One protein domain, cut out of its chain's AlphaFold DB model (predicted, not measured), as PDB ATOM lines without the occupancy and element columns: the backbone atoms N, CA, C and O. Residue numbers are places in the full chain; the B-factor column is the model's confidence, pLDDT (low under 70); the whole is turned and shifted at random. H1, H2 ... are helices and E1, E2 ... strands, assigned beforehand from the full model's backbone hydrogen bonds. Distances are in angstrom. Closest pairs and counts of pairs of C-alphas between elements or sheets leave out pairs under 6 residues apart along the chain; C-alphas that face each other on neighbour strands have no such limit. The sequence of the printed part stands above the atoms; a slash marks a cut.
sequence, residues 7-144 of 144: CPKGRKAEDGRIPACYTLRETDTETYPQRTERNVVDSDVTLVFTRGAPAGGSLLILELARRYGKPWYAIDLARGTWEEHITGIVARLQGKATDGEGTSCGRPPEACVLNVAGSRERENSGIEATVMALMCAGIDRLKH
ATOM      1  N   CYS A   7      -8.612 -13.012 -45.077       95.31
ATOM      2  CA  CYS A   7      -7.739 -13.373 -43.966       95.31
ATOM      3  C   CYS A   7      -7.913 -12.397 -42.790       95.31
ATOM      4  O   CYS A   7      -8.496 -11.318 -42.959       95.31
ATOM      5  N   PRO A   8      -7.458 -12.755 -41.579       94.75
ATOM      6  CA  PRO A   8      -7.445 -11.817 -40.463       94.75
ATOM      7  C   PRO A   8      -6.570 -10.596 -40.768       94.75
ATOM      8  O   PRO A   8      -5.610 -10.694 -41.539       94.75
ATOM      9  N   LYS A   9      -6.858  -9.469 -40.115       94.94
ATOM     10  CA  LYS A   9      -5.970  -8.301 -40.092       94.94
ATOM     11  C   LYS A   9      -4.540  -8.712 -39.725       94.94
ATOM     12  O   LYS A   9      -4.324  -9.598 -38.898       94.94
ATOM     13  N   GLY A  10      -3.561  -8.100 -40.381       93.88
ATOM     14  CA  GLY A  10      -2.148  -8.448 -40.278       93.88
ATOM     15  C   GLY A  10      -1.768  -9.748 -40.991       93.88
ATOM     16  O   GLY A  10      -0.625 -10.187 -40.862       93.88
ATOM     17  N   ARG A  11      -2.697 -10.367 -41.741       94.88
ATOM     18  CA  ARG A  11      -2.533 -11.675 -42.398       94.88
ATOM     19  C   ARG A  11      -2.138 -12.774 -41.409       94.88
ATOM     20  O   ARG A  11      -1.240 -13.564 -41.679       94.88
ATOM     21  N   LYS A  12      -2.766 -12.791 -40.235       91.38
ATOM     22  CA  LYS A  12      -2.437 -13.717 -39.144       91.38
ATOM     23  C   LYS A  12      -2.856 -15.157 -39.472       91.38
ATOM     24  O   LYS A  12      -3.987 -15.385 -39.901       91.38
ATOM     25  N   ALA A  13      -1.962 -16.100 -39.217       87.75
ATOM     26  CA  ALA A  13      -2.177 -17.544 -39.196       87.75
ATOM     27  C   ALA A  13      -1.522 -18.146 -37.935       87.75
ATOM     28  O   ALA A  13      -0.904 -17.434 -37.140       87.75
ATOM     29  N   GLU A  14      -1.711 -19.445 -37.694       83.31
ATOM     30  CA  GLU A  14      -1.210 -20.125 -36.484       83.31
ATOM     31  C   GLU A  14       0.305 -20.346 -36.499       83.31
ATOM     32  O   GLU A  14       0.941 -20.369 -35.449       83.31
ATOM     33  N   ASP A  15       0.871 -20.472 -37.693       84.62
ATOM     34  CA  ASP A  15       2.288 -20.655 -37.995       84.62
ATOM     35  C   ASP A  15       3.007 -19.332 -38.315       84.62
ATOM     36  O   ASP A  15       4.210 -19.314 -38.575       84.62
ATOM     37  N   GLY A  16       2.290 -18.207 -38.255       88.44
ATOM     38  CA  GLY A  16       2.843 -16.875 -38.453       88.44
ATOM     39  C   GLY A  16       2.030 -16.038 -39.431       88.44
ATOM     40  O   GLY A  16       0.804 -16.068 -39.449       88.44
ATOM     41  N   ARG A  17       2.714 -15.203 -40.214       93.94
ATOM     42  CA  ARG A  17       2.070 -14.325 -41.194       93.94
ATOM     43  C   ARG A  17       1.873 -15.071 -42.512       93.94
ATOM     44  O   ARG A  17       2.838 -15.585 -43.068       93.94
ATOM     45  N   ILE A  18       0.661 -15.036 -43.064       91.69
ATOM     46  CA  ILE A  18       0.347 -15.648 -44.359       91.69
ATOM     47  C   ILE A  18       1.200 -14.982 -45.458       91.69
ATOM     48  O   ILE A  18       1.120 -13.752 -45.624       91.69
ATOM     49  N   PRO A  19       1.969 -15.764 -46.243       93.50
ATOM     50  CA  PRO A  19       2.840 -15.252 -47.298       93.50
ATOM     51  C   PRO A  19       2.125 -14.351 -48.314       93.50
ATOM     52  O   PRO A  19       0.941 -14.522 -48.605       93.50
ATOM     53  N   ALA A  20       2.854 -13.387 -48.883       92.56
ATOM     54  CA  ALA A  20       2.305 -12.409 -49.830       92.56
ATOM     55  C   ALA A  20       1.939 -13.003 -51.204       92.56
ATOM     56  O   ALA A  20       1.195 -12.372 -51.947       92.56
ATOM     57  N   CYS A  21       2.414 -14.211 -51.531       92.44
ATOM     58  CA  CYS A  21       2.042 -14.909 -52.768       92.44
ATOM     59  C   CYS A  21       0.547 -15.271 -52.830       92.44
ATOM     60  O   CYS A  21       0.012 -15.477 -53.915       92.44
ATOM     61  N   TYR A  22      -0.148 -15.307 -51.688       90.00
ATOM     62  CA  TYR A  22      -1.590 -15.519 -51.641       90.00
ATOM     63  C   TYR A  22      -2.349 -14.193 -51.778       90.00
ATOM     64  O   TYR A  22      -2.299 -13.341 -50.882       90.00
ATOM     65  N   THR A  23      -3.112 -14.047 -52.863       93.06
ATOM     66  CA  THR A  23      -4.012 -12.916 -53.135       93.06
ATOM     67  C   THR A  23      -5.177 -12.899 -52.140       93.06
ATOM     68  O   THR A  23      -6.255 -13.405 -52.421       93.06
ATOM     69  N   LEU A  24      -4.956 -12.356 -50.942       93.56
ATOM     70  CA  LEU A  24      -5.951 -12.316 -49.863       93.56
ATOM     71  C   LEU A  24      -6.269 -10.880 -49.462       93.56
ATOM     72  O   LEU A  24      -5.369 -10.042 -49.383       93.56
ATOM     73  N   ARG A  25      -7.538 -10.636 -49.138       95.25
ATOM     74  CA  ARG A  25      -8.037  -9.386 -48.566       95.25
ATOM     75  C   ARG A  25      -8.074  -9.501 -47.044       95.25
ATOM     76  O   ARG A  25      -8.585 -10.477 -46.497       95.25
ATOM     77  N   GLU A  26      -7.510  -8.524 -46.348       95.94
ATOM     78  CA  GLU A  26      -7.572  -8.478 -44.886       95.94
ATOM     79  C   GLU A  26      -8.965  -8.047 -44.424       95.94
ATOM     80  O   GLU A  26      -9.614  -7.202 -45.040       95.94
ATOM     81  N   THR A  27      -9.431  -8.655 -43.342       95.25
ATOM     82  CA  THR A  27     -10.592  -8.184 -42.583       95.25
ATOM     83  C   THR A  27     -10.193  -7.068 -41.618       95.25
ATOM     84  O   THR A  27      -9.012  -6.804 -41.400       95.25
ATOM     85  N   ASP A  28     -11.185  -6.417 -41.012       92.31
ATOM     86  CA  ASP A  28     -10.956  -5.298 -40.089       92.31
ATOM     87  C   ASP A  28     -10.404  -5.747 -38.723       92.31
ATOM     88  O   ASP A  28      -9.863  -4.936 -37.967       92.31
ATOM     89  N   THR A  29     -10.519  -7.041 -38.398       91.56
ATOM     90  CA  THR A  29     -10.096  -7.618 -37.114       91.56
ATOM     91  C   THR A  29      -9.088  -8.748 -37.294       91.56
ATOM     92  O   THR A  29      -9.048  -9.425 -38.316       91.56
ATOM     93  N   GLU A  30      -8.284  -9.010 -36.263       87.62
ATOM     94  CA  GLU A  30      -7.375 -10.167 -36.238       87.62
ATOM     95  C   GLU A  30      -8.085 -11.494 -35.915       87.62
ATOM     96  O   GLU A  30      -7.438 -12.533 -35.778       87.62
ATOM     97  N   THR A  31      -9.408 -11.481 -35.734       87.19
ATOM     98  CA  THR A  31     -10.150 -12.652 -35.257       87.19
ATOM     99  C   THR A  31     -10.563 -13.568 -36.409       87.19
ATOM    100  O   THR A  31     -10.961 -13.127 -37.487       87.19
ATOM    101  N   TYR A  32     -10.500 -14.881 -36.178       82.94
ATOM    102  CA  TYR A  32     -10.861 -15.880 -37.185       82.94
ATOM    103  C   TYR A  32     -12.346 -15.908 -37.590       82.94
ATOM    104  O   TYR A  32     -12.600 -16.160 -38.765       82.94
ATOM    105  N   PRO A  33     -13.341 -15.668 -36.711       89.38
ATOM    106  CA  PRO A  33     -14.745 -15.763 -37.114       89.38
ATOM    107  C   PRO A  33     -15.117 -14.821 -38.265       89.38
ATOM    108  O   PRO A  33     -15.786 -15.250 -39.201       89.38
ATOM    109  N   GLN A  34     -14.611 -13.582 -38.259       92.25
ATOM    110  CA  GLN A  34     -14.959 -12.590 -39.278       92.25
ATOM    111  C   GLN A  34     -14.481 -13.006 -40.676       92.25
ATOM    112  O   GLN A  34     -15.248 -12.944 -41.635       92.25
ATOM    113  N   ARG A  35     -13.227 -13.467 -40.813       94.19
ATOM    114  CA  ARG A  35     -12.733 -13.954 -42.114       94.19
ATOM    115  C   ARG A  35     -13.473 -15.211 -42.558       94.19
ATOM    116  O   ARG A  35     -13.703 -15.383 -43.749       94.19
ATOM    117  N   THR A  36     -13.833 -16.093 -41.623       94.38
ATOM    118  CA  THR A  36     -14.568 -17.328 -41.925       94.38
ATOM    119  C   THR A  36     -15.946 -17.008 -42.492       94.38
ATOM    120  O   THR A  36     -16.299 -17.513 -43.553       94.38
ATOM    121  N   GLU A  37     -16.686 -16.116 -41.837       96.12
ATOM    122  CA  GLU A  37     -17.992 -15.657 -42.304       96.12
ATOM    123  C   GLU A  37     -17.911 -14.987 -43.673       96.12
ATOM    124  O   GLU A  37     -18.647 -15.374 -44.578       96.12
ATOM    125  N   ARG A  38     -16.969 -14.055 -43.876       96.38
ATOM    126  CA  ARG A  38     -16.830 -13.394 -45.180       96.38
ATOM    127  C   ARG A  38     -16.450 -14.363 -46.301       96.38
ATOM    128  O   ARG A  38     -16.951 -14.207 -47.406       96.38
ATOM    129  N   ASN A  39     -15.624 -15.379 -46.038       97.06
ATOM    130  CA  ASN A  39     -15.316 -16.412 -47.038       97.06
ATOM    131  C   ASN A  39     -16.545 -17.244 -47.420       97.06
ATOM    132  O   ASN A  39     -16.702 -17.579 -48.588       97.06
ATOM    133  N   VAL A  40     -17.429 -17.551 -46.466       97.19
ATOM    134  CA  VAL A  40     -18.694 -18.239 -46.761       97.19
ATOM    135  C   VAL A  40     -19.616 -17.334 -47.581       97.19
ATOM    136  O   VAL A  40     -20.118 -17.753 -48.622       97.19
ATOM    137  N   VAL A  41     -19.813 -16.086 -47.149       96.31
ATOM    138  CA  VAL A  41     -20.759 -15.143 -47.768       96.31
ATOM    139  C   VAL A  41     -20.335 -14.718 -49.178       96.31
ATOM    140  O   VAL A  41     -21.185 -14.677 -50.070       96.31
ATOM    141  N   ASP A  42     -19.046 -14.452 -49.398       95.88
ATOM    142  CA  ASP A  42     -18.519 -13.987 -50.691       95.88
ATOM    143  C   ASP A  42     -18.262 -15.138 -51.686       95.88
ATOM    144  O   ASP A  42     -17.862 -14.890 -52.822       95.88
ATOM    145  N   SER A  43     -18.481 -16.390 -51.274       95.88
ATOM    146  CA  SER A  43     -18.422 -17.566 -52.152       95.88
ATOM    147  C   SER A  43     -19.811 -18.012 -52.607       95.88
ATOM    148  O   SER A  43     -20.826 -17.716 -51.966       95.88
ATOM    149  N   ASP A  44     -19.861 -18.753 -53.710       95.56
ATOM    150  CA  ASP A  44     -21.101 -19.337 -54.225       95.56
ATOM    151  C   ASP A  44     -21.394 -20.699 -53.593       95.56
ATOM    152  O   ASP A  44     -22.552 -21.083 -53.443       95.56
ATOM    153  N   VAL A  45     -20.350 -21.434 -53.213       95.19
ATOM    154  CA  VAL A  45     -20.449 -22.756 -52.590       95.19
ATOM    155  C   VAL A  45     -19.247 -23.009 -51.686       95.19
ATOM    156  O   VAL A  45     -18.130 -22.581 -51.979       95.19
ATOM    157  N   THR A  46     -19.468 -23.730 -50.586       96.75
ATOM    158  CA  THR A  46     -18.408 -24.115 -49.646       96.75
ATOM    159  C   THR A  46     -18.213 -25.633 -49.576       96.75
ATOM    160  O   THR A  46     -19.143 -26.366 -49.239       96.75
ATOM    161  N   LEU A  47     -16.988 -26.111 -49.823       96.56
ATOM    162  CA  LEU A  47     -16.558 -27.470 -49.474       96.56
ATOM    163  C   LEU A  47     -15.894 -27.460 -48.100       96.56
ATOM    164  O   LEU A  47     -15.015 -26.635 -47.845       96.56
ATOM    165  N   VAL A  48     -16.289 -28.388 -47.233       96.88
ATOM    166  CA  VAL A  48     -15.719 -28.547 -45.892       96.88
ATOM    167  C   VAL A  48     -15.133 -29.943 -45.751       96.88
ATOM    168  O   VAL A  48     -15.876 -30.917 -45.701       96.88
ATOM    169  N   PHE A  49     -13.811 -30.041 -45.663       96.81
ATOM    170  CA  PHE A  49     -13.095 -31.302 -45.486       96.81
ATOM    171  C   PHE A  49     -12.804 -31.571 -44.008       96.81
ATOM    172  O   PHE A  49     -12.235 -30.733 -43.305       96.81
ATOM    173  N   THR A  50     -13.168 -32.753 -43.526       95.56
ATOM    174  CA  THR A  50     -12.933 -33.192 -42.145       95.56
ATOM    175  C   THR A  50     -12.391 -34.619 -42.121       95.56
ATOM    176  O   THR A  50     -12.374 -35.303 -43.140       95.56
ATOM    177  N   ARG A  51     -11.930 -35.083 -40.957       93.62
ATOM    178  CA  ARG A  51     -11.807 -36.513 -40.652       93.62
ATOM    179  C   ARG A  51     -12.684 -36.794 -39.442       93.62
ATOM    180  O   ARG A  51     -12.449 -36.245 -38.368       93.62
ATOM    181  N   GLY A  52     -13.716 -37.599 -39.637       91.56
ATOM    182  CA  GLY A  52     -14.832 -37.718 -38.714       91.56
ATOM    183  C   GLY A  52     -15.791 -36.526 -38.784       91.56
ATOM    184  O   GLY A  52     -15.743 -35.683 -39.689       91.56
ATOM    185  N   ALA A  53     -16.683 -36.465 -37.794       90.38
ATOM    186  CA  ALA A  53     -17.735 -35.460 -37.721       90.38
ATOM    187  C   ALA A  53     -17.167 -34.024 -37.643       90.38
ATOM    188  O   ALA A  53     -16.210 -33.784 -36.900       90.38
ATOM    189  N   PRO A  54     -17.765 -33.045 -38.352       91.81
ATOM    190  CA  PRO A  54     -17.362 -31.648 -38.244       91.81
ATOM    191  C   PRO A  54     -17.472 -31.120 -36.810       91.81
ATOM    192  O   PRO A  54     -18.515 -31.236 -36.171       91.81
ATOM    193  N   ALA A  55     -16.408 -30.478 -36.336       91.56
ATOM    194  CA  ALA A  55     -16.340 -29.837 -35.027       91.56
ATOM    195  C   ALA A  55     -15.623 -28.482 -35.126       91.56
ATOM    196  O   ALA A  55     -14.998 -28.167 -36.143       91.56
ATOM    197  N   GLY A  56     -15.725 -27.664 -34.072       91.06
ATOM    198  CA  GLY A  56     -15.015 -26.388 -33.964       91.06
ATOM    199  C   GLY A  56     -15.219 -25.479 -35.183       91.06
ATOM    200  O   GLY A  56     -16.349 -25.148 -35.543       91.06
ATOM    201  N   GLY A  57     -14.119 -25.085 -35.832       92.00
ATOM    202  CA  GLY A  57     -14.148 -24.197 -37.000       92.00
ATOM    203  C   GLY A  57     -14.923 -24.766 -38.194       92.00
ATOM    204  O   GLY A  57     -15.668 -24.025 -38.833       92.00
ATOM    205  N   SER A  58     -14.809 -26.070 -38.461       94.00
ATOM    206  CA  SER A  58     -15.534 -26.738 -39.551       94.00
ATOM    207  C   SER A  58     -17.044 -26.732 -39.313       94.00
ATOM    208  O   SER A  58     -17.811 -26.489 -40.242       94.00
ATOM    209  N   LEU A  59     -17.480 -26.930 -38.063       94.19
ATOM    210  CA  LEU A  59     -18.897 -26.834 -37.702       94.19
ATOM    211  C   LEU A  59     -19.423 -25.401 -37.864       94.19
ATOM    212  O   LEU A  59     -20.466 -25.212 -38.487       94.19
ATOM    213  N   LEU A  60     -18.665 -24.399 -37.402       94.81
ATOM    214  CA  LEU A  60     -19.006 -22.983 -37.580       94.81
ATOM    215  C   LEU A  60     -19.212 -22.628 -39.062       94.81
ATOM    216  O   LEU A  60     -20.160 -21.925 -39.402       94.81
ATOM    217  N   ILE A  61     -18.356 -23.126 -39.958       96.25
ATOM    218  CA  ILE A  61     -18.492 -22.899 -41.404       96.25
ATOM    219  C   ILE A  61     -19.825 -23.445 -41.927       96.25
ATOM    220  O   ILE A  61     -20.528 -22.746 -42.655       96.25
ATOM    221  N   LEU A  62     -20.193 -24.670 -41.540       95.19
ATOM    222  CA  LEU A  62     -21.451 -25.292 -41.959       95.19
ATOM    223  C   LEU A  62     -22.671 -24.552 -41.400       95.19
ATOM    224  O   LEU A  62     -23.663 -24.376 -42.104       95.19
ATOM    225  N   GLU A  63     -22.610 -24.093 -40.151       95.31
ATOM    226  CA  GLU A  63     -23.663 -23.273 -39.545       95.31
ATOM    227  C   GLU A  63     -23.837 -21.933 -40.264       95.31
ATOM    228  O   GLU A  63     -24.968 -21.526 -40.528       95.31
ATOM    229  N   LEU A  64     -22.736 -21.270 -40.628       96.75
ATOM    230  CA  LEU A  64     -22.765 -20.030 -41.403       96.75
ATOM    231  C   LEU A  64     -23.336 -20.270 -42.804       96.75
ATOM    232  O   LEU A  64     -24.212 -19.524 -43.232       96.75
ATOM    233  N   ALA A  65     -22.908 -21.330 -43.494       96.12
ATOM    234  CA  ALA A  65     -23.432 -21.661 -44.817       96.12
ATOM    235  C   ALA A  65     -24.949 -21.896 -44.772       96.12
ATOM    236  O   ALA A  65     -25.686 -21.317 -45.568       96.12
ATOM    237  N   ARG A  66     -25.434 -22.649 -43.773       94.25
ATOM    238  CA  ARG A  66     -26.873 -22.838 -43.529       94.25
ATOM    239  C   ARG A  66     -27.585 -21.522 -43.228       94.25
ATOM    240  O   ARG A  66     -28.615 -21.244 -43.833       94.25
ATOM    241  N   ARG A  67     -27.036 -20.704 -42.325       95.75
ATOM    242  CA  ARG A  67     -27.612 -19.408 -41.928       95.75
ATOM    243  C   ARG A  67     -27.788 -18.469 -43.120       95.75
ATOM    244  O   ARG A  67     -28.808 -17.796 -43.204       95.75
ATOM    245  N   TYR A  68     -26.811 -18.428 -44.022       96.31
ATOM    246  CA  TYR A  68     -26.820 -17.553 -45.194       96.31
ATOM    247  C   TYR A  68     -27.431 -18.199 -46.447       96.31
ATOM    248  O   TYR A  68     -27.397 -17.592 -47.514       96.31
ATOM    249  N   GLY A  69     -27.980 -19.417 -46.342       93.88
ATOM    250  CA  GLY A  69     -28.574 -20.130 -47.478       93.88
ATOM    251  C   GLY A  69     -27.573 -20.451 -48.593       93.88
ATOM    252  O   GLY A  69     -27.957 -20.567 -49.755       93.88
ATOM    253  N   LYS A  70     -26.283 -20.555 -48.260       94.94
ATOM    254  CA  LYS A  70     -25.216 -20.859 -49.214       94.94
ATOM    255  C   LYS A  70     -25.115 -22.370 -49.424       94.94
ATOM    256  O   LYS A  70     -25.074 -23.094 -48.426       94.94
ATOM    257  N   PRO A  71     -25.027 -22.860 -50.675       94.69
ATOM    258  CA  PRO A  71     -24.730 -24.257 -50.946       94.69
ATOM    259  C   PRO A  71     -23.459 -24.728 -50.238       94.69
ATOM    260  O   PRO A  71     -22.444 -24.022 -50.201       94.69
ATOM    261  N   TRP A  72     -23.491 -25.937 -49.692       95.00
ATOM    262  CA  TRP A  72     -22.336 -26.519 -49.016       95.00
ATOM    263  C   TRP A  72     -22.269 -28.030 -49.194       95.00
ATOM    264  O   TRP A  72     -23.280 -28.697 -49.422       95.00
ATOM    265  N   TYR A  73     -21.060 -28.570 -49.066       94.50
ATOM    266  CA  TYR A  73     -20.802 -30.003 -49.067       94.50
ATOM    267  C   TYR A  73     -19.725 -30.340 -48.033       94.50
ATOM    268  O   TYR A  73     -18.628 -29.786 -48.067       94.50
ATOM    269  N   ALA A  74     -20.058 -31.221 -47.094       94.81
ATOM    270  CA  ALA A  74     -19.152 -31.734 -46.080       94.81
ATOM    271  C   ALA A  74     -18.585 -33.088 -46.531       94.81
ATOM    272  O   ALA A  74     -19.337 -34.014 -46.836       94.81
ATOM    273  N   ILE A  75     -17.258 -33.194 -46.554       94.69
ATOM    274  CA  ILE A  75     -16.513 -34.378 -46.971       94.69
ATOM    275  C   ILE A  75     -15.753 -34.919 -45.766       94.69
ATOM    276  O   ILE A  75     -14.780 -34.315 -45.315       94.69
ATOM    277  N   ASP A  76     -16.186 -36.075 -45.272       94.62
ATOM    278  CA  ASP A  76     -15.457 -36.824 -44.254       94.62
ATOM    279  C   ASP A  76     -14.427 -37.741 -44.923       94.62
ATOM    280  O   ASP A  76     -14.766 -38.799 -45.443       94.62
ATOM    281  N   LEU A  77     -13.158 -37.345 -44.879       94.75
ATOM    282  CA  LEU A  77     -12.027 -38.083 -45.444       94.75
ATOM    283  C   LEU A  77     -11.722 -39.399 -44.711       94.75
ATOM    284  O   LEU A  77     -10.879 -40.166 -45.170       94.75
ATOM    285  N   ALA A  78     -12.352 -39.662 -43.562       92.44
ATOM    286  CA  ALA A  78     -12.277 -40.960 -42.896       92.44
ATOM    287  C   ALA A  78     -13.308 -41.963 -43.448       92.44
ATOM    288  O   ALA A  78     -13.290 -43.132 -43.057       92.44
ATOM    289  N   ARG A  79     -14.219 -41.524 -44.329       91.31
ATOM    290  CA  ARG A  79     -15.316 -42.338 -44.860       91.31
ATOM    291  C   ARG A  79     -15.338 -42.314 -46.381       91.31
ATOM    292  O   ARG A  79     -15.721 -41.323 -46.991       91.31
ATOM    293  N   GLY A  80     -15.048 -43.466 -46.968       90.25
ATOM    294  CA  GLY A  80     -15.036 -43.652 -48.411       90.25
ATOM    295  C   GLY A  80     -13.622 -43.704 -48.971       90.25
ATOM    296  O   GLY A  80     -12.619 -43.644 -48.261       90.25
ATOM    297  N   THR A  81     -13.565 -43.899 -50.272       94.81
ATOM    298  CA  THR A  81     -12.348 -44.052 -51.050       94.81
ATOM    299  C   THR A  81     -12.007 -42.757 -51.774       94.81
ATOM    300  O   THR A  81     -12.836 -41.867 -51.970       94.81
ATOM    301  N   TRP A  82     -10.765 -42.681 -52.243       94.25
ATOM    302  CA  TRP A  82     -10.287 -41.609 -53.112       94.25
ATOM    303  C   TRP A  82     -11.225 -41.333 -54.299       94.25
ATOM    304  O   TRP A  82     -11.579 -40.186 -54.574       94.25
ATOM    305  N   GLU A  83     -11.662 -42.396 -54.976       95.50
ATOM    306  CA  GLU A  83     -12.511 -42.305 -56.162       95.50
ATOM    307  C   GLU A  83     -13.925 -41.813 -55.830       95.50
ATOM    308  O   GLU A  83     -14.481 -40.987 -56.558       95.50
ATOM    309  N   GLU A  84     -14.486 -42.270 -54.710       94.25
ATOM    310  CA  GLU A  84     -15.790 -41.813 -54.220       94.25
ATOM    311  C   GLU A  84     -15.756 -40.327 -53.856       94.25
ATOM    312  O   GLU A  84     -16.671 -39.588 -54.221       94.25
ATOM    313  N   HIS A  85     -14.683 -39.855 -53.212       94.75
ATOM    314  CA  HIS A  85     -14.522 -38.436 -52.893       94.75
ATOM    315  C   HIS A  85     -14.441 -37.570 -54.147       94.75
ATOM    316  O   HIS A  85     -15.163 -36.577 -54.246       94.75
ATOM    317  N   ILE A  86     -13.607 -37.940 -55.123       95.19
ATOM    318  CA  ILE A  86     -13.494 -37.170 -56.367       95.19
ATOM    319  C   ILE A  86     -14.828 -37.161 -57.108       95.19
ATOM    320  O   ILE A  86     -15.302 -36.098 -57.510       95.19
ATOM    321  N   THR A  87     -15.450 -38.329 -57.270       93.94
ATOM    322  CA  THR A  87     -16.732 -38.457 -57.970       93.94
ATOM    323  C   THR A  87     -17.818 -37.635 -57.283       93.94
ATOM    324  O   THR A  87     -18.550 -36.907 -57.953       93.94
ATOM    325  N   GLY A  88     -17.884 -37.676 -55.949       92.00
ATOM    326  CA  GLY A  88     -18.813 -36.880 -55.153       92.00
ATOM    327  C   GLY A  88     -18.593 -35.376 -55.317       92.00
ATOM    328  O   GLY A  88     -19.546 -34.648 -55.594       92.00
ATOM    329  N   ILE A  89     -17.344 -34.908 -55.217       92.69
ATOM    330  CA  ILE A  89     -16.988 -33.491 -55.401       92.69
ATOM    331  C   ILE A  89     -17.367 -33.020 -56.810       92.69
ATOM    332  O   ILE A  89     -18.048 -32.006 -56.953       92.69
ATOM    333  N   VAL A  90     -16.991 -33.766 -57.852       93.06
ATOM    334  CA  VAL A  90     -17.299 -33.419 -59.248       93.06
ATOM    335  C   VAL A  90     -18.810 -33.386 -59.483       93.06
ATOM    336  O   VAL A  90     -19.327 -32.407 -60.018       93.06
ATOM    337  N   ALA A  91     -19.543 -34.409 -59.034       91.31
ATOM    338  CA  ALA A  91     -20.996 -34.464 -59.186       91.31
ATOM    339  C   ALA A  91     -21.698 -33.302 -58.464       91.31
ATOM    340  O   ALA A  91     -22.666 -32.745 -58.986       91.31
ATOM    341  N   ARG A  92     -21.203 -32.906 -57.283       90.56
ATOM    342  CA  ARG A  92     -21.704 -31.751 -56.523       90.56
ATOM    343  C   ARG A  92     -21.451 -30.443 -57.254       90.56
ATOM    344  O   ARG A  92     -22.389 -29.670 -57.418       90.56
ATOM    345  N   LEU A  93     -20.228 -30.221 -57.732       90.44
ATOM    346  CA  LEU A  93     -19.854 -28.997 -58.448       90.44
ATOM    347  C   LEU A  93     -20.577 -28.858 -59.793       90.44
ATOM    348  O   LEU A  93     -20.930 -27.753 -60.181       90.44
ATOM    349  N   GLN A  94     -20.899 -29.967 -60.462       89.88
ATOM    350  CA  GLN A  94     -21.750 -29.966 -61.661       89.88
ATOM    351  C   GLN A  94     -23.253 -29.829 -61.344       89.88
ATOM    352  O   GLN A  94     -24.091 -29.770 -62.249       89.88
ATOM    353  N   GLY A  95     -23.628 -29.828 -60.061       86.88
ATOM    354  CA  GLY A  95     -25.016 -29.787 -59.615       86.88
ATOM    355  C   GLY A  95     -25.841 -31.017 -60.003       86.88
ATOM    356  O   GLY A  95     -27.057 -30.918 -60.158       86.88
ATOM    357  N   LYS A  96     -25.174 -32.159 -60.201       83.38
ATOM    358  CA  LYS A  96     -25.775 -33.461 -60.534       83.38
ATOM    359  C   LYS A  96     -26.016 -34.334 -59.302       83.38
ATOM    360  O   LYS A  96     -26.751 -35.311 -59.386       83.38
ATOM    361  N   ALA A  97     -25.389 -34.013 -58.173       79.38
ATOM    362  CA  ALA A  97     -25.591 -34.740 -56.929       79.38
ATOM    363  C   ALA A  97     -26.916 -34.340 -56.262       79.38
ATOM    364  O   ALA A  97     -27.218 -33.154 -56.123       79.38
ATOM    365  N   THR A  98     -27.685 -35.331 -55.816       69.88
ATOM    366  CA  THR A  98     -28.870 -35.127 -54.976       69.88
ATOM    367  C   THR A  98     -28.451 -34.933 -53.523       69.88
ATOM    368  O   THR A  98     -27.457 -35.503 -53.074       69.88
ATOM    369  N   ASP A  99     -29.179 -34.115 -52.764       68.12
ATOM    370  CA  ASP A  99     -28.925 -33.965 -51.331       68.12
ATOM    371  C   ASP A  99     -29.161 -35.303 -50.615       68.12
ATOM    372  O   ASP A  99     -30.269 -35.833 -50.600       68.12
ATOM    373  N   GLY A 100     -28.078 -35.877 -50.083       62.47
ATOM    374  CA  GLY A 100     -28.055 -37.183 -49.430       62.47
ATOM    375  C   GLY A 100     -27.505 -37.071 -48.008       62.47
ATOM    376  O   GLY A 100     -26.628 -36.248 -47.744       62.47
ATOM    377  N   GLU A 101     -28.064 -37.871 -47.090       60.50
ATOM    378  CA  GLU A 101     -27.687 -38.038 -45.666       60.50
ATOM    379  C   GLU A 101     -27.328 -36.755 -44.882       60.50
ATOM    380  O   GLU A 101     -26.575 -36.800 -43.913       60.50
ATOM    381  N   GLY A 102     -27.835 -35.581 -45.277       71.00
ATOM    382  CA  GLY A 102     -27.519 -34.320 -44.597       71.00
ATOM    383  C   GLY A 102     -26.034 -33.929 -44.649       71.00
ATOM    384  O   GLY A 102     -25.575 -33.180 -43.789       71.00
ATOM    385  N   THR A 103     -25.283 -34.423 -45.640       80.25
ATOM    386  CA  THR A 103     -23.864 -34.069 -45.868       80.25
ATOM    387  C   THR A 103     -23.688 -32.931 -46.871       80.25
ATOM    388  O   THR A 103     -22.575 -32.462 -47.092       80.25
ATOM    389  N   SER A 104     -24.778 -32.441 -47.455       84.00
ATOM    390  CA  SER A 104     -24.794 -31.330 -48.398       84.00
ATOM    391  C   SER A 104     -26.096 -30.546 -48.313       84.00
ATOM    392  O   SER A 104     -27.088 -31.024 -47.758       84.00
ATOM    393  N   CYS A 105     -26.111 -29.370 -48.932       86.62
ATOM    394  CA  CYS A 105     -27.342 -28.651 -49.217       86.62
ATOM    395  C   CYS A 105     -27.180 -27.789 -50.464       86.62
ATOM    396  O   CYS A 105     -26.172 -27.093 -50.607       86.62
ATOM    397  N   GLY A 106     -28.212 -27.777 -51.305       86.38
ATOM    398  CA  GLY A 106     -28.328 -26.844 -52.418       86.38
ATOM    399  C   GLY A 106     -27.444 -27.198 -53.611       86.38
ATOM    400  O   GLY A 106     -26.630 -28.121 -53.587       86.38
ATOM    401  N   ARG A 107     -27.625 -26.441 -54.694       88.19
ATOM    402  CA  ARG A 107     -26.920 -26.639 -55.962       88.19
ATOM    403  C   ARG A 107     -26.022 -25.432 -56.251       88.19
ATOM    404  O   ARG A 107     -26.529 -24.311 -56.203       88.19
ATOM    405  N   PRO A 108     -24.728 -25.629 -56.559       89.56
ATOM    406  CA  PRO A 108     -23.876 -24.526 -56.983       89.56
ATOM    407  C   PRO A 108     -24.275 -24.024 -58.384       89.56
ATOM    408  O   PRO A 108     -24.809 -24.800 -59.186       89.56
ATOM    409  N   PRO A 109     -24.015 -22.743 -58.700       88.50
ATOM    410  CA  PRO A 109     -24.142 -22.236 -60.061       88.50
ATOM    411  C   PRO A 109     -23.083 -22.864 -60.984       88.50
ATOM    412  O   PRO A 109     -22.056 -23.355 -60.523       88.50
ATOM    413  N   GLU A 110     -23.334 -22.842 -62.298       84.19
ATOM    414  CA  GLU A 110     -22.472 -23.476 -63.314       84.19
ATOM    415  C   GLU A 110     -21.047 -22.902 -63.333       84.19
ATOM    416  O   GLU A 110     -20.070 -23.645 -63.379       84.19
ATOM    417  N   ALA A 111     -20.927 -21.580 -63.218       85.81
ATOM    418  CA  ALA A 111     -19.680 -20.900 -62.907       85.81
ATOM    419  C   ALA A 111     -19.762 -20.411 -61.461       85.81
ATOM    420  O   ALA A 111     -20.633 -19.604 -61.139       85.81
ATOM    421  N   CYS A 112     -18.884 -20.915 -60.596       88.56
ATOM    422  CA  CYS A 112     -18.938 -20.624 -59.169       88.56
ATOM    423  C   CYS A 112     -17.569 -20.267 -58.587       88.56
ATOM    424  O   CYS A 112     -16.528 -20.799 -58.983       88.56
ATOM    425  N   VAL A 113     -17.585 -19.378 -57.599       93.00
ATOM    426  CA  VAL A 113     -16.481 -19.154 -56.673       93.00
ATOM    427  C   VAL A 113     -16.586 -20.181 -55.550       93.00
ATOM    428  O   VAL A 113     -17.523 -20.162 -54.749       93.00
ATOM    429  N   LEU A 114     -15.599 -21.072 -55.489       94.38
ATOM    430  CA  LEU A 114     -15.524 -22.140 -54.502       94.38
ATOM    431  C   LEU A 114     -14.745 -21.696 -53.261       94.38
ATOM    432  O   LEU A 114     -13.552 -21.404 -53.343       94.38
ATOM    433  N   ASN A 115     -15.390 -21.724 -52.099       96.69
ATOM    434  CA  ASN A 115     -14.691 -21.704 -50.821       96.69
ATOM    435  C   ASN A 115     -14.298 -23.138 -50.439       96.69
ATOM    436  O   ASN A 115     -15.142 -24.033 -50.400       96.69
ATOM    437  N   VAL A 116     -13.018 -23.354 -50.146       95.62
ATOM    438  CA  VAL A 116     -12.496 -24.637 -49.663       95.62
ATOM    439  C   VAL A 116     -12.015 -24.436 -48.237       95.62
ATOM    440  O   VAL A 116     -11.137 -23.615 -47.977       95.62
ATOM    441  N   ALA A 117     -12.601 -25.180 -47.310       95.31
ATOM    442  CA  ALA A 117     -12.301 -25.082 -45.893       95.31
ATOM    443  C   ALA A 117     -12.262 -26.468 -45.244       95.31
ATOM    444  O   ALA A 117     -12.587 -27.476 -45.871       95.31
ATOM    445  N   GLY A 118     -11.858 -26.536 -43.980       93.50
ATOM    446  CA  GLY A 118     -11.782 -27.805 -43.277       93.50
ATOM    447  C   GLY A 118     -11.046 -27.732 -41.952       93.50
ATOM    448  O   GLY A 118     -10.694 -26.650 -41.471       93.50
ATOM    449  N   SER A 119     -10.829 -28.911 -41.375       89.75
ATOM    450  CA  SER A 119     -10.063 -29.071 -40.144       89.75
ATOM    451  C   SER A 119      -8.592 -28.696 -40.346       89.75
ATOM    452  O   SER A 119      -8.055 -28.787 -41.447       89.75
ATOM    453  N   ARG A 120      -7.930 -28.280 -39.265       85.88
ATOM    454  CA  ARG A 120      -6.535 -27.825 -39.313       85.88
ATOM    455  C   ARG A 120      -5.560 -28.995 -39.391       85.88
ATOM    456  O   ARG A 120      -5.780 -30.013 -38.736       85.88
ATOM    457  N   GLU A 121      -4.427 -28.787 -40.056       88.06
ATOM    458  CA  GLU A 121      -3.310 -29.742 -40.118       88.06
ATOM    459  C   GLU A 121      -2.814 -30.156 -38.725       88.06
ATOM    460  O   GLU A 121      -2.614 -31.338 -38.454       88.06
ATOM    461  N   ARG A 122      -2.727 -29.202 -37.786       87.38
ATOM    462  CA  ARG A 122      -2.334 -29.466 -36.389       87.38
ATOM    463  C   ARG A 122      -3.238 -30.488 -35.687       87.38
ATOM    464  O   ARG A 122      -2.783 -31.201 -34.798       87.38
ATOM    465  N   GLU A 123      -4.513 -30.524 -36.056       84.62
ATOM    466  CA  GLU A 123      -5.515 -31.435 -35.497       84.62
ATOM    467  C   GLU A 123      -5.633 -32.722 -36.339       84.62
ATOM    468  O   GLU A 123      -6.088 -33.746 -35.840       84.62
ATOM    469  N   ASN A 124      -5.237 -32.675 -37.619       86.69
ATOM    470  CA  ASN A 124      -5.457 -33.720 -38.618       86.69
ATOM    471  C   ASN A 124      -4.254 -33.845 -39.566       86.69
ATOM    472  O   ASN A 124      -4.291 -33.365 -40.693       86.69
ATOM    473  N   SER A 125      -3.204 -34.537 -39.120       91.38
ATOM    474  CA  SER A 125      -1.954 -34.690 -39.882       91.38
ATOM    475  C   SER A 125      -2.165 -35.239 -41.306       91.38
ATOM    476  O   SER A 125      -2.810 -36.274 -41.511       91.38
ATOM    477  N   GLY A 126      -1.616 -34.544 -42.298       92.62
ATOM    478  CA  GLY A 126      -1.682 -34.835 -43.726       92.62
ATOM    479  C   GLY A 126      -2.989 -34.426 -44.409       92.62
ATOM    480  O   GLY A 126      -3.225 -34.844 -45.550       92.62
ATOM    481  N   ILE A 127      -3.871 -33.670 -43.745       92.69
ATOM    482  CA  ILE A 127      -5.145 -33.253 -44.346       92.69
ATOM    483  C   ILE A 127      -4.915 -32.250 -45.476       92.69
ATOM    484  O   ILE A 127      -5.541 -32.388 -46.523       92.69
ATOM    485  N   GLU A 128      -3.968 -31.320 -45.329       91.75
ATOM    486  CA  GLU A 128      -3.678 -30.316 -46.362       91.75
ATOM    487  C   GLU A 128      -3.222 -30.963 -47.673       91.75
ATOM    488  O   GLU A 128      -3.773 -30.680 -48.740       91.75
ATOM    489  N   ALA A 129      -2.273 -31.901 -47.591       94.00
ATOM    490  CA  ALA A 129      -1.769 -32.633 -48.751       94.00
ATOM    491  C   ALA A 129      -2.870 -33.466 -49.429       94.00
ATOM    492  O   ALA A 129      -2.967 -33.499 -50.657       94.00
ATOM    493  N   THR A 130      -3.730 -34.101 -48.625       95.25
ATOM    494  CA  THR A 130      -4.852 -34.914 -49.114       95.25
ATOM    495  C   THR A 130      -5.874 -34.050 -49.853       95.25
ATOM    496  O   THR A 130      -6.262 -34.375 -50.974       95.25
ATOM    497  N   VAL A 131      -6.284 -32.927 -49.253       95.75
ATOM    498  CA  VAL A 131      -7.244 -31.987 -49.850       95.75
ATOM    499  C   VAL A 131      -6.684 -31.397 -51.137       95.75
ATOM    500  O   VAL A 131      -7.383 -31.381 -52.147       95.75
ATOM    501  N   MET A 132      -5.420 -30.966 -51.139       94.12
ATOM    502  CA  MET A 132      -4.774 -30.440 -52.340       94.12
ATOM    503  C   MET A 132      -4.822 -31.453 -53.489       94.12
ATOM    504  O   MET A 132      -5.243 -31.115 -54.593       94.12
ATOM    505  N   ALA A 133      -4.440 -32.704 -53.229       95.94
ATOM    506  CA  ALA A 133      -4.414 -33.736 -54.256       95.94
ATOM    507  C   ALA A 133      -5.828 -34.099 -54.762       95.94
ATOM    508  O   ALA A 133      -6.019 -34.242 -55.972       95.94
ATOM    509  N   LEU A 134      -6.830 -34.177 -53.873       96.06
ATOM    510  CA  LEU A 134      -8.230 -34.409 -54.254       96.06
ATOM    511  C   LEU A 134      -8.774 -33.276 -55.126       96.06
ATOM    512  O   LEU A 134      -9.408 -33.531 -56.149       96.06
ATOM    513  N   MET A 135      -8.512 -32.027 -54.735       94.69
ATOM    514  CA  MET A 135      -8.978 -30.856 -55.471       94.69
ATOM    515  C   MET A 135      -8.328 -30.766 -56.849       94.69
ATOM    516  O   MET A 135      -9.035 -30.518 -57.820       94.69
ATOM    517  N   CYS A 136      -7.022 -31.024 -56.967       93.81
ATOM    518  CA  CYS A 136      -6.354 -31.091 -58.268       93.81
ATOM    519  C   CYS A 136      -6.994 -32.152 -59.173       93.81
ATOM    520  O   CYS A 136      -7.410 -31.834 -60.286       93.81
ATOM    521  N   ALA A 137      -7.165 -33.379 -58.670       94.75
ATOM    522  CA  ALA A 137      -7.765 -34.465 -59.442       94.75
ATOM    523  C   ALA A 137      -9.224 -34.173 -59.846       94.75
ATOM    524  O   ALA A 137      -9.624 -34.450 -60.977       94.75
ATOM    525  N   GLY A 138     -10.019 -33.583 -58.950       93.06
ATOM    526  CA  GLY A 138     -11.395 -33.178 -59.240       93.06
ATOM    527  C   GLY A 138     -11.482 -32.052 -60.269       93.06
ATOM    528  O   GLY A 138     -12.285 -32.129 -61.195       93.06
ATOM    529  N   ILE A 139     -10.627 -31.032 -60.155       89.94
ATOM    530  CA  ILE A 139     -10.558 -29.919 -61.114       89.94
ATOM    531  C   ILE A 139     -10.147 -30.419 -62.497       89.94
ATOM    532  O   ILE A 139     -10.702 -29.959 -63.492       89.94
ATOM    533  N   ASP A 140      -9.217 -31.367 -62.583       92.06
ATOM    534  CA  ASP A 140      -8.826 -31.947 -63.867       92.06
ATOM    535  C   ASP A 140      -9.983 -32.703 -64.529       92.06
ATOM    536  O   ASP A 140     -10.182 -32.569 -65.733       92.06
ATOM    537  N   ARG A 141     -10.835 -33.383 -63.752       92.25
ATOM    538  CA  ARG A 141     -12.065 -34.005 -64.276       92.25
ATOM    539  C   ARG A 141     -13.149 -33.015 -64.691       92.25
ATOM    540  O   ARG A 141     -14.009 -33.388 -65.471       92.25
ATOM    541  N   LEU A 142     -13.144 -31.787 -64.173       86.50
ATOM    542  CA  LEU A 142     -14.109 -30.750 -64.564       86.50
ATOM    543  C   LEU A 142     -13.745 -30.058 -65.884       86.50
ATOM    544  O   LEU A 142     -14.588 -29.379 -66.461       86.50
ATOM    545  N   LYS A 143     -12.499 -30.196 -66.352       80.62
ATOM    546  CA  LYS A 143     -12.035 -29.635 -67.632       80.62
ATOM    547  C   LYS A 143     -12.400 -30.508 -68.843       80.62
ATOM    548  O   LYS A 143     -12.159 -30.077 -69.970       80.62
ATOM    549  N   HIS A 144     -12.921 -31.711 -68.608       58.81
ATOM    550  CA  HIS A 144     -13.286 -32.715 -69.608       58.81
ATOM    551  C   HIS A 144     -14.787 -33.008 -69.547       58.81
ATOM    552  O   HIS A 144     -15.351 -33.304 -70.622       58.81
TER     553      HIS A 144
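AT A GLANCE: This is residues 7 to 144 of the 144 residues of the protein "Putative molybdenum carrier" of Candidatus Hydrogenedentes bacterium ADurb.Bin179 (UniProt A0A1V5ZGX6). A small parallel sheet of three strands, order E2 E1 E3, makes the core, with H1 and H2 packed over one face and H3 over the other, where H4 crosses H3. Residues 7 to 31, with no named element, make a looped end beyond H1. The printed part has 138 residues, under half of them in named elements, which run H1 E1 H2 E2 H3 E3 H4; the class is mixed. It is compact, with a radius of gyration of the C-alphas of 14.8 A and spans of 39 by 31 by 30 A.

HOW THE PARTS SIT: Inner strand E1, residues 45 to 50, is parallel to edge strands E2, residues 72 to 76, with N 48 and O 73 within hydrogen-bond range at 2.8 A, and E3, residues 114 to 118, with N 47 and O 115 at 2.8 A. H2, residues 56 to 67, is on the sheet at a height of 9.2 A; E1, H2 and E2 form a strand-helix-strand unit, parallel neighbours joined through a helix, with a right-handed crossover. H1, residues 32 to 41, is on the same face and touches residues 61 to 65 of H2, the closest C-alphas being those of Val 40 and Ala 65, 6.2 A. H3, residues 82 to 93, is on the opposite face at a height of 9.6 A; E2, H3 and E3 form a split unit, E1 between the strands, also right-handed. H4, residues 127 to 142, only grazes the sheet and touches H3 at a steep tilt of 59 degrees, closest at the C-alphas of Ile 86 and Gly 138, 5.3 A. In H1 to H4 every O i to N i+4 pair is within hydrogen-bond range.

IN THESE COORDINATES: H1 begins at C-alpha 32 (-10.861, -15.880, -37.185) and H4 ends at C-alpha 142 (-14.109, -30.750, -64.564). H4 is 22.3 A long, H3 16.7 A, E1 16.6 A.

THE WHOLE: The printed part has no cut; H3 to E3 is a long link. Residues 98 to 101 and 144 are under pLDDT 70.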